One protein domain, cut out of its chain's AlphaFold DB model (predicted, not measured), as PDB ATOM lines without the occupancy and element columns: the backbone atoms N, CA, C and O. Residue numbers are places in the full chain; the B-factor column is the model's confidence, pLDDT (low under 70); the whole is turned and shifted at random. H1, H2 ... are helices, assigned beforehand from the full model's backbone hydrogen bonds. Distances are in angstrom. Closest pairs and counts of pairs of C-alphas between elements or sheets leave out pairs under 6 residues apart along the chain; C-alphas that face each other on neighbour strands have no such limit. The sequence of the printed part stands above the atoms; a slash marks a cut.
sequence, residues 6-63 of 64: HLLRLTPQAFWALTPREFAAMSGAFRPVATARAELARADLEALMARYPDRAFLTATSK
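This is residues 6 to 63 of the 64 residues of an uncharacterized protein of Agrobacterium vitis (UniProt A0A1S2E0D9). The printed part is a chain of four short helices strung out one after another, with an open hook at one end and a long arm beyond it, and no helix touches another. The hook holds residues 6 to 8, H1 and H2; residues 30 to 63, with H3 and H4 in them, stand free and make the length. The 58 printed residues have four named helices, in the order H1, H2, H3, H4, and no named strand. The class is all helix, meaning that the residues in named elements are helical. The whole is extended, with a radius of gyration of the C-alphas of 20.3 A, and its C-alphas span 60 by 29 by 13 A along the three main axes.

The printed part begins at His 6, with its C-alpha at (41.309, -6.748, -5.374). H1 is residues 12 to 17, and its C-alpha 12 is at (33.903, 0.235, -8.342). H2 is residues 20 to 26, 10.0 A from first to last C-alpha. Residues 27 to 41 hold no named element. H3, residues 42 to 51, is the longest helix by residues and measures 14.3 A from first to last C-alpha. H4 is residues 55 to 61, 10.5 A from first to last C-alpha, and its C-alpha 61 is at (54.146, -44.393, -6.753).

H1 and H2 are only just apart, with their closest C-alphas 8.2 A from each other. A tight link of 2 residues joins them. H2 and H3 are apart, and the long link between them has 15 residues. H3 and H4 are apart too, though the link between them is tight, with 3 residues. H1 is apart from H3 and from H4, and H2 is apart from H4. Residues 9 to 14, of which 12 to 14 belong to H1, stand free. In H1, H2 and H3 every O i to N i+4 pair is within hydrogen-bond range. In H4 1 of 3 such pairs is within range, and 1 of 4 O i to N i+3 pairs.

The two C-alphas farthest apart are those of Thr 19 and Lys 63, at 60.6 A. The first and last printed C-alphas, of His 6 and Lys 63, are 45.2 A apart. The printed part has no cut. The C-alphas of residues 27 to 41 lie 7 to 17 A from the mean of the C-alphas. The mean pLDDT of the printed part is 77.0, and 18 residues are under 70: residues 6 to 7, 32 to 39 and 56 to 63. Of the helices, H3 has a mean pLDDT of 89 and H4 one of 65.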
ATOM      1  N   HIS A   6      40.993  -5.340  -5.124       61.97
ATOM      2  CA  HIS A   6      41.309  -6.748  -5.374       61.97
ATOM      3  C   HIS A   6      41.097  -7.658  -4.158       61.97
ATOM      4  O   HIS A   6      40.726  -8.816  -4.321       61.97
ATOM      5  N   LEU A   7      41.290  -7.129  -2.948       65.50
ATOM      6  CA  LEU A   7      41.087  -7.875  -1.707       65.50
ATOM      7  C   LEU A   7      39.609  -7.920  -1.316       65.50
ATOM      8  O   LEU A   7      39.136  -8.947  -0.843       65.50
ATOM      9  N   LEU A   8      38.870  -6.836  -1.571       76.50
ATOM     10  CA  LEU A   8      37.430  -6.770  -1.303       76.50
ATOM     11  C   LEU A   8      36.577  -7.412  -2.413       76.50
ATOM     12  O   LEU A   8      35.415  -7.726  -2.180       76.50
ATOM     13  N   ARG A   9      37.148  -7.623  -3.612       76.81
ATOM     14  CA  ARG A   9      36.478  -8.167  -4.812       76.81
ATOM     15  C   ARG A   9      35.194  -7.413  -5.192       76.81
ATOM     16  O   ARG A   9      34.257  -7.998  -5.728       76.81
ATOM     17  N   LEU A  10      35.162  -6.110  -4.919       82.19
ATOM     18  CA  LEU A  10      34.018  -5.245  -5.205       82.19
ATOM     19  C   LEU A  10      34.137  -4.619  -6.592       82.19
ATOM     20  O   LEU A  10      35.230  -4.256  -7.034       82.19
ATOM     21  N   THR A  11      32.995  -4.419  -7.250       84.06
ATOM     22  CA  THR A  11      32.927  -3.504  -8.391       84.06
ATOM     23  C   THR A  11      33.150  -2.065  -7.900       84.06
ATOM     24  O   THR A  11      32.810  -1.747  -6.755       84.06
ATOM     25  N   PRO A  12      33.683  -1.158  -8.739       82.75
ATOM     26  CA  PRO A  12      33.903   0.235  -8.342       82.75
ATOM     27  C   PRO A  12      32.633   0.920  -7.819       82.75
ATOM     28  O   PRO A  12      32.679   1.679  -6.859       82.75
ATOM     29  N   GLN A  13      31.484   0.608  -8.421       87.69
ATOM     30  CA  GLN A  13      30.186   1.164  -8.045       87.69
ATOM     31  C   GLN A  13      29.748   0.723  -6.643       87.69
ATOM     32  O   GLN A  13      29.314   1.552  -5.851       87.69
ATOM     33  N   ALA A  14      29.914  -0.564  -6.318       85.88
ATOM     34  CA  ALA A  14      29.591  -1.089  -4.994       85.88
ATOM     35  C   ALA A  14      30.493  -0.482  -3.913       85.88
ATOM     36  O   ALA A  14      30.021  -0.162  -2.831       85.88
ATOM     37  N   PHE A  15      31.774  -0.267  -4.217       85.25
ATOM     38  CA  PHE A  15      32.708   0.359  -3.285       85.25
ATOM     39  C   PHE A  15      32.331   1.803  -2.940       85.25
ATOM     40  O   PHE A  15      32.343   2.168  -1.771       85.25
ATOM     41  N   TRP A  16      31.967   2.615  -3.937       86.62
ATOM     42  CA  TRP A  16      31.574   4.010  -3.700       86.62
ATOM     43  C   TRP A  16      30.212   4.156  -3.019       86.62
ATOM     44  O   TRP A  16      29.934   5.205  -2.445       86.62
ATOM     45  N   ALA A  17      29.379   3.117  -3.059       92.12
ATOM     46  CA  ALA A  17      28.120   3.077  -2.328       92.12
ATOM     47  C   ALA A  17      28.286   2.683  -0.846       92.12
ATOM     48  O   ALA A  17      27.341   2.851  -0.078       92.12
ATOM     49  N   LEU A  18      29.451   2.160  -0.438       89.31
ATOM     50  CA  LEU A  18      29.674   1.717   0.938       89.31
ATOM     51  C   LEU A  18      29.744   2.890   1.909       89.31
ATOM     52  O   LEU A  18      30.427   3.893   1.691       89.31
ATOM     53  N   THR A  19      29.134   2.692   3.067       91.44
ATOM     54  CA  THR A  19      29.361   3.548   4.225       91.44
ATOM     55  C   THR A  19      30.715   3.234   4.880       91.44
ATOM     56  O   THR A  19      31.196   2.094   4.824       91.44
ATOM     57  N   PRO A  20      31.329   4.193   5.602       86.38
ATOM     58  CA  PRO A  20      32.574   3.945   6.335       86.38
ATOM     59  C   PRO A  20      32.492   2.767   7.321       86.38
ATOM     60  O   PRO A  20      33.479   2.068   7.548       86.38
ATOM     61  N   ARG A  21      31.305   2.517   7.893       88.12
ATOM     62  CA  ARG A  21      31.067   1.403   8.821       88.12
ATOM     63  C   ARG A  21      31.098   0.050   8.113       88.12
ATOM     64  O   ARG A  21      31.685  -0.894   8.636       88.12
ATOM     65  N   GLU A  22      30.492  -0.042   6.934       88.25
ATOM     66  CA  GLU A  22      30.509  -1.266   6.128       88.25
ATOM     67  C   GLU A  22      31.916  -1.543   5.592       88.25
ATOM     68  O   GLU A  22      32.388  -2.678   5.654       88.25
ATOM     69  N   PHE A  23      32.640  -0.501   5.181       86.19
ATOM     70  CA  PHE A  23      34.045  -0.621   4.793       86.19
ATOM     71  C   PHE A  23      34.928  -1.158   5.937       86.19
ATOM     72  O   PHE A  23      35.738  -2.067   5.732       86.19
ATOM     73  N   ALA A  24      34.755  -0.651   7.163       84.50
ATOM     74  CA  ALA A  24      35.474  -1.141   8.342       84.50
ATOM     75  C   ALA A  24      35.180  -2.628   8.631       84.50
ATOM     76  O   ALA A  24      36.086  -3.394   8.962       84.50
ATOM     77  N   ALA A  25      33.931  -3.064   8.449       84.00
ATOM     78  CA  ALA A  25      33.563  -4.467   8.604       84.00
ATOM     79  C   ALA A  25      34.223  -5.362   7.547       84.00
ATOM     80  O   ALA A  25      34.821  -6.380   7.895       84.00
ATOM     81  N   MET A  26      34.176  -4.964   6.273       81.81
ATOM     82  CA  MET A  26      34.741  -5.746   5.168       81.81
ATOM     83  C   MET A  26      36.274  -5.804   5.191       81.81
ATOM     84  O   MET A  26      36.861  -6.816   4.817       81.81
ATOM     85  N   SER A  27      36.934  -4.746   5.667       78.94
ATOM     86  CA  SER A  27      38.396  -4.705   5.841       78.94
ATOM     87  C   SER A  27      38.898  -5.480   7.066       78.94
ATOM     88  O   SER A  27      40.105  -5.541   7.303       78.94
ATOM     89  N   GLY A  28      37.999  -6.085   7.850       77.31
ATOM     90  CA  GLY A  28      38.361  -6.846   9.042       77.31
ATOM     91  C   GLY A  28      38.762  -5.979  10.238       77.31
ATOM     92  O   GLY A  28      39.356  -6.501  11.179       77.31
ATOM     93  N   ALA A  29      38.423  -4.682  10.252       79.88
ATOM     94  CA  ALA A  29      38.758  -3.773  11.355       79.88
ATOM     95  C   ALA A  29      38.096  -4.166  12.688       79.88
ATOM     96  O   ALA A  29      38.582  -3.796  13.752       79.88
ATOM     97  N   PHE A  30      37.010  -4.945  12.639       79.06
ATOM     98  CA  PHE A  30      36.328  -5.477  13.822       79.06
ATOM     99  C   PHE A  30      36.774  -6.896  14.206       79.06
ATOM    100  O   PHE A  30      36.161  -7.505  15.083       79.06
ATOM    101  N   ARG A  31      37.814  -7.457  13.566       71.25
ATOM    102  CA  ARG A  31      38.312  -8.796  13.909       71.25
ATOM    103  C   ARG A  31      38.841  -8.775  15.356       71.25
ATOM    104  O   ARG A  31      39.745  -7.989  15.644       71.25
ATOM    105  N   PRO A  32      38.317  -9.612  16.276       63.69
ATOM    106  CA  PRO A  32      38.761  -9.610  17.664       63.69
ATOM    107  C   PRO A  32      40.251  -9.947  17.745       63.69
ATOM    108  O   PRO A  32      40.676 -10.993  17.243       63.69
ATOM    109  N   VAL A  33      41.035  -9.096  18.414       61.00
ATOM    110  CA  VAL A  33      42.496  -9.245  18.565       61.00
ATOM    111  C   VAL A  33      42.869 -10.597  19.193       61.00
ATOM    112  O   VAL A  33      43.843 -11.215  18.783       61.00
ATOM    113  N   ALA A  34      42.038 -11.129  20.094       56.22
ATOM    114  CA  ALA A  34      42.236 -12.446  20.713       56.22
ATOM    115  C   ALA A  34      42.050 -13.636  19.742       56.22
ATOM    116  O   ALA A  34      42.590 -14.714  19.972       56.22
ATOM    117  N   THR A  35      41.308 -13.445  18.645       51.28
ATOM    118  CA  THR A  35      41.115 -14.439  17.567       51.28
ATOM    119  C   THR A  35      41.976 -14.173  16.339       51.28
ATOM    120  O   THR A  35      42.004 -14.999  15.430       51.28
ATOM    121  N   ALA A  36      42.773 -13.098  16.337       53.53
ATOM    122  CA  ALA A  36      43.962 -12.991  15.491       53.53
ATOM    123  C   ALA A  36      45.062 -13.941  16.006       53.53
ATOM    124  O   ALA A  36      46.229 -13.576  16.114       53.53
ATOM    125  N   ARG A  37      44.665 -15.166  16.373       50.66
ATOM    126  CA  ARG A  37      45.537 -16.293  16.642       50.66
ATOM    127  C   ARG A  37      46.404 -16.431  15.405       50.66
ATOM    128  O   ARG A  37      45.862 -16.777  14.361       50.66
ATOM    129  N   ALA A  38      47.670 -16.047  15.570       59.94
ATOM    130  CA  ALA A  38      48.781 -16.163  14.638       59.94
ATOM    131  C   ALA A  38      48.318 -16.404  13.200       59.94
ATOM    132  O   ALA A  38      48.049 -17.542  12.811       59.94
ATOM    133  N   GLU A  39      48.204 -15.328  12.414       66.06
ATOM    134  CA  GLU A  39      48.305 -15.489  10.962       66.06
ATOM    135  C   GLU A  39      49.468 -16.438  10.720       66.06
ATOM    136  O   GLU A  39      50.541 -16.169  11.261       66.06
ATOM    137  N   LEU A  40      49.199 -17.571  10.054       72.94
ATOM    138  CA  LEU A  40      50.131 -18.692   9.937       72.94
ATOM    139  C   LEU A  40      51.527 -18.131   9.697       72.94
ATOM    140  O   LEU A  40      51.804 -17.599   8.616       72.94
ATOM    141  N   ALA A  41      52.372 -18.176  10.726       81.38
ATOM    142  CA  ALA A  41      53.670 -17.559  10.612       81.38
ATOM    143  C   ALA A  41      54.468 -18.376   9.604       81.38
ATOM    144  O   ALA A  41      54.222 -19.567   9.384       81.38
ATOM    145  N   ARG A  42      55.482 -17.752   9.012       82.19
ATOM    146  CA  ARG A  42      56.388 -18.479   8.124       82.19
ATOM    147  C   ARG A  42      56.964 -19.728   8.811       82.19
ATOM    148  O   ARG A  42      57.016 -20.786   8.193       82.19
ATOM    149  N   ALA A  43      57.287 -19.613  10.100       86.81
ATOM    150  CA  ALA A  43      57.760 -20.716  10.931       86.81
ATOM    151  C   ALA A  43      56.711 -21.831  11.121       86.81
ATOM    152  O   ALA A  43      57.059 -23.009  11.085       86.81
ATOM    153  N   ASP A  44      55.428 -21.485  11.271       87.31
ATOM    154  CA  ASP A  44      54.351 -22.475  11.401       87.31
ATOM    155  C   ASP A  44      54.165 -23.264  10.098       87.31
ATOM    156  O   ASP A  44      53.964 -24.480  10.116       87.31
ATOM    157  N   LEU A  45      54.276 -22.580   8.952       89.06
ATOM    158  CA  LEU A  45      54.262 -23.225   7.641       89.06
ATOM    159  C   LEU A  45      55.463 -24.164   7.469       89.06
ATOM    160  O   LEU A  45      55.302 -25.285   6.993       89.06
ATOM    161  N   GLU A  46      56.656 -23.741   7.880       91.00
ATOM    162  CA  GLU A  46      57.863 -24.576   7.830       91.00
ATOM    163  C   GLU A  46      57.744 -25.816   8.719       91.00
ATOM    164  O   GLU A  46      58.068 -26.920   8.277       91.00
ATOM    165  N   ALA A  47      57.197 -25.672   9.929       92.19
ATOM    166  CA  ALA A  47      56.904 -26.798  10.808       92.19
ATOM    167  C   ALA A  47      55.903 -27.780  10.174       92.19
ATOM    168  O   ALA A  47      56.067 -28.998  10.292       92.19
ATOM    169  N   LEU A  48      54.890 -27.274   9.462       91.12
ATOM    170  CA  LEU A  48      53.929 -28.110   8.743       91.12
ATOM    171  C   LEU A  48      54.591 -28.874   7.586       91.12
ATOM    172  O   LEU A  48      54.372 -30.078   7.457       91.12
ATOM    173  N   MET A  49      55.425 -28.200   6.790       90.94
ATOM    174  CA  MET A  49      56.173 -28.818   5.686       90.94
ATOM    175  C   MET A  49      57.137 -29.900   6.187       90.94
ATOM    176  O   MET A  49      57.260 -30.955   5.569       90.94
ATOM    177  N   ALA A  50      57.796 -29.664   7.325       91.00
ATOM    178  CA  ALA A  50      58.661 -30.655   7.959       91.00
ATOM    179  C   ALA A  50      57.868 -31.866   8.479       91.00
ATOM    180  O   ALA A  50      58.337 -32.999   8.387       91.00
ATOM    181  N   ARG A  51      56.657 -31.638   9.008       92.06
ATOM    182  CA  ARG A  51      55.781 -32.696   9.530       92.06
ATOM    183  C   ARG A  51      55.152 -33.554   8.430       92.06
ATOM    184  O   ARG A  51      54.942 -34.743   8.655       92.06
ATOM    185  N   TYR A  52      54.853 -32.972   7.271       89.81
ATOM    186  CA  TYR A  52      54.204 -33.655   6.148       89.81
ATOM    187  C   TYR A  52      55.015 -33.497   4.850       89.81
ATOM    188  O   TYR A  52      54.634 -32.721   3.976       89.81
ATOM    189  N   PRO A  53      56.142 -34.214   4.698       83.94
ATOM    190  CA  PRO A  53      56.970 -34.108   3.502       83.94
ATOM    191  C   PRO A  53      56.342 -34.836   2.299       83.94
ATOM    192  O   PRO A  53      56.195 -36.060   2.305       83.94
ATOM    193  N   ASP A  54      56.084 -34.112   1.205       82.69
ATOM    194  CA  ASP A  54      55.479 -34.649  -0.034       82.69
ATOM    195  C   ASP A  54      56.293 -35.779  -0.695       82.69
ATOM    196  O   ASP A  54      55.771 -36.607  -1.446       82.69
ATOM    197  N   ARG A  55      57.596 -35.858  -0.390       74.00
ATOM    198  CA  ARG A  55      58.510 -36.879  -0.930       74.00
ATOM    199  C   ARG A  55      58.089 -38.308  -0.581       74.00
ATOM    200  O   ARG A  55      58.388 -39.213  -1.353       74.00
ATOM    201  N   ALA A  56      57.380 -38.509   0.531       65.56
ATOM    202  CA  ALA A  56      56.881 -39.826   0.926       65.56
ATOM    203  C   ALA A  56      55.802 -40.367  -0.033       65.56
ATOM    204  O   ALA A  56      55.670 -41.578  -0.196       65.56
ATOM    205  N   PHE A  57      55.052 -39.484  -0.701       65.44
ATOM    206  CA  PHE A  57      54.003 -39.878  -1.643       65.44
ATOM    207  C   PHE A  57      54.557 -40.189  -3.046       65.44
ATOM    208  O   PHE A  57      54.081 -41.102  -3.724       65.44
ATOM    209  N   LEU A  58      55.612 -39.481  -3.465       65.19
ATOM    210  CA  LEU A  58      56.248 -39.684  -4.773       65.19
ATOM    211  C   LEU A  58      57.073 -40.983  -4.841       65.19
ATOM    212  O   LEU A  58      57.123 -41.622  -5.890       65.19
ATOM    213  N   THR A  59      57.665 -41.431  -3.729       61.69
ATOM    214  CA  THR A  59      58.405 -42.709  -3.674       61.69
ATOM    215  C   THR A  59      57.489 -43.934  -3.650       61.69
ATOM    216  O   THR A  59      57.862 -44.980  -4.179       61.69
ATOM    217  N   ALA A  60      56.273 -43.812  -3.108       61.56
ATOM    218  CA  ALA A  60      55.282 -44.892  -3.087       61.56
ATOM    219  C   ALA A  60      54.712 -45.216  -4.483       61.56
ATOM    220  O   ALA A  60      54.351 -46.360  -4.756       61.56
ATOM    221  N   THR A  61      54.667 -44.228  -5.382       60.38
ATOM    222  CA  THR A  61      54.146 -44.393  -6.753       60.38
ATOM    223  C   THR A  61      55.197 -44.924  -7.735       60.38
ATOM    224  O   THR A  61      54.837 -45.530  -8.736       60.38
ATOM    225  N   SER A  62      56.491 -44.783  -7.434       56.47
ATOM    226  CA  SER A  62      57.582 -45.215  -8.323       56.47
ATOM    227  C   SER A  62      57.908 -46.719  -8.263       56.47
ATOM    228  O   SER A  62      58.809 -47.167  -8.970       56.47
ATOM    229  N   LYS A  63      57.225 -47.508  -7.420       53.69
ATOM    230  CA  LYS A  63      57.443 -48.963  -7.281       53.69
ATOM    231  C   LYS A  63      56.377 -49.808  -8.004       53.69
ATOM    232  O   LYS A  63      56.069 -50.913  -7.556       53.69
TER     233      LYS A  63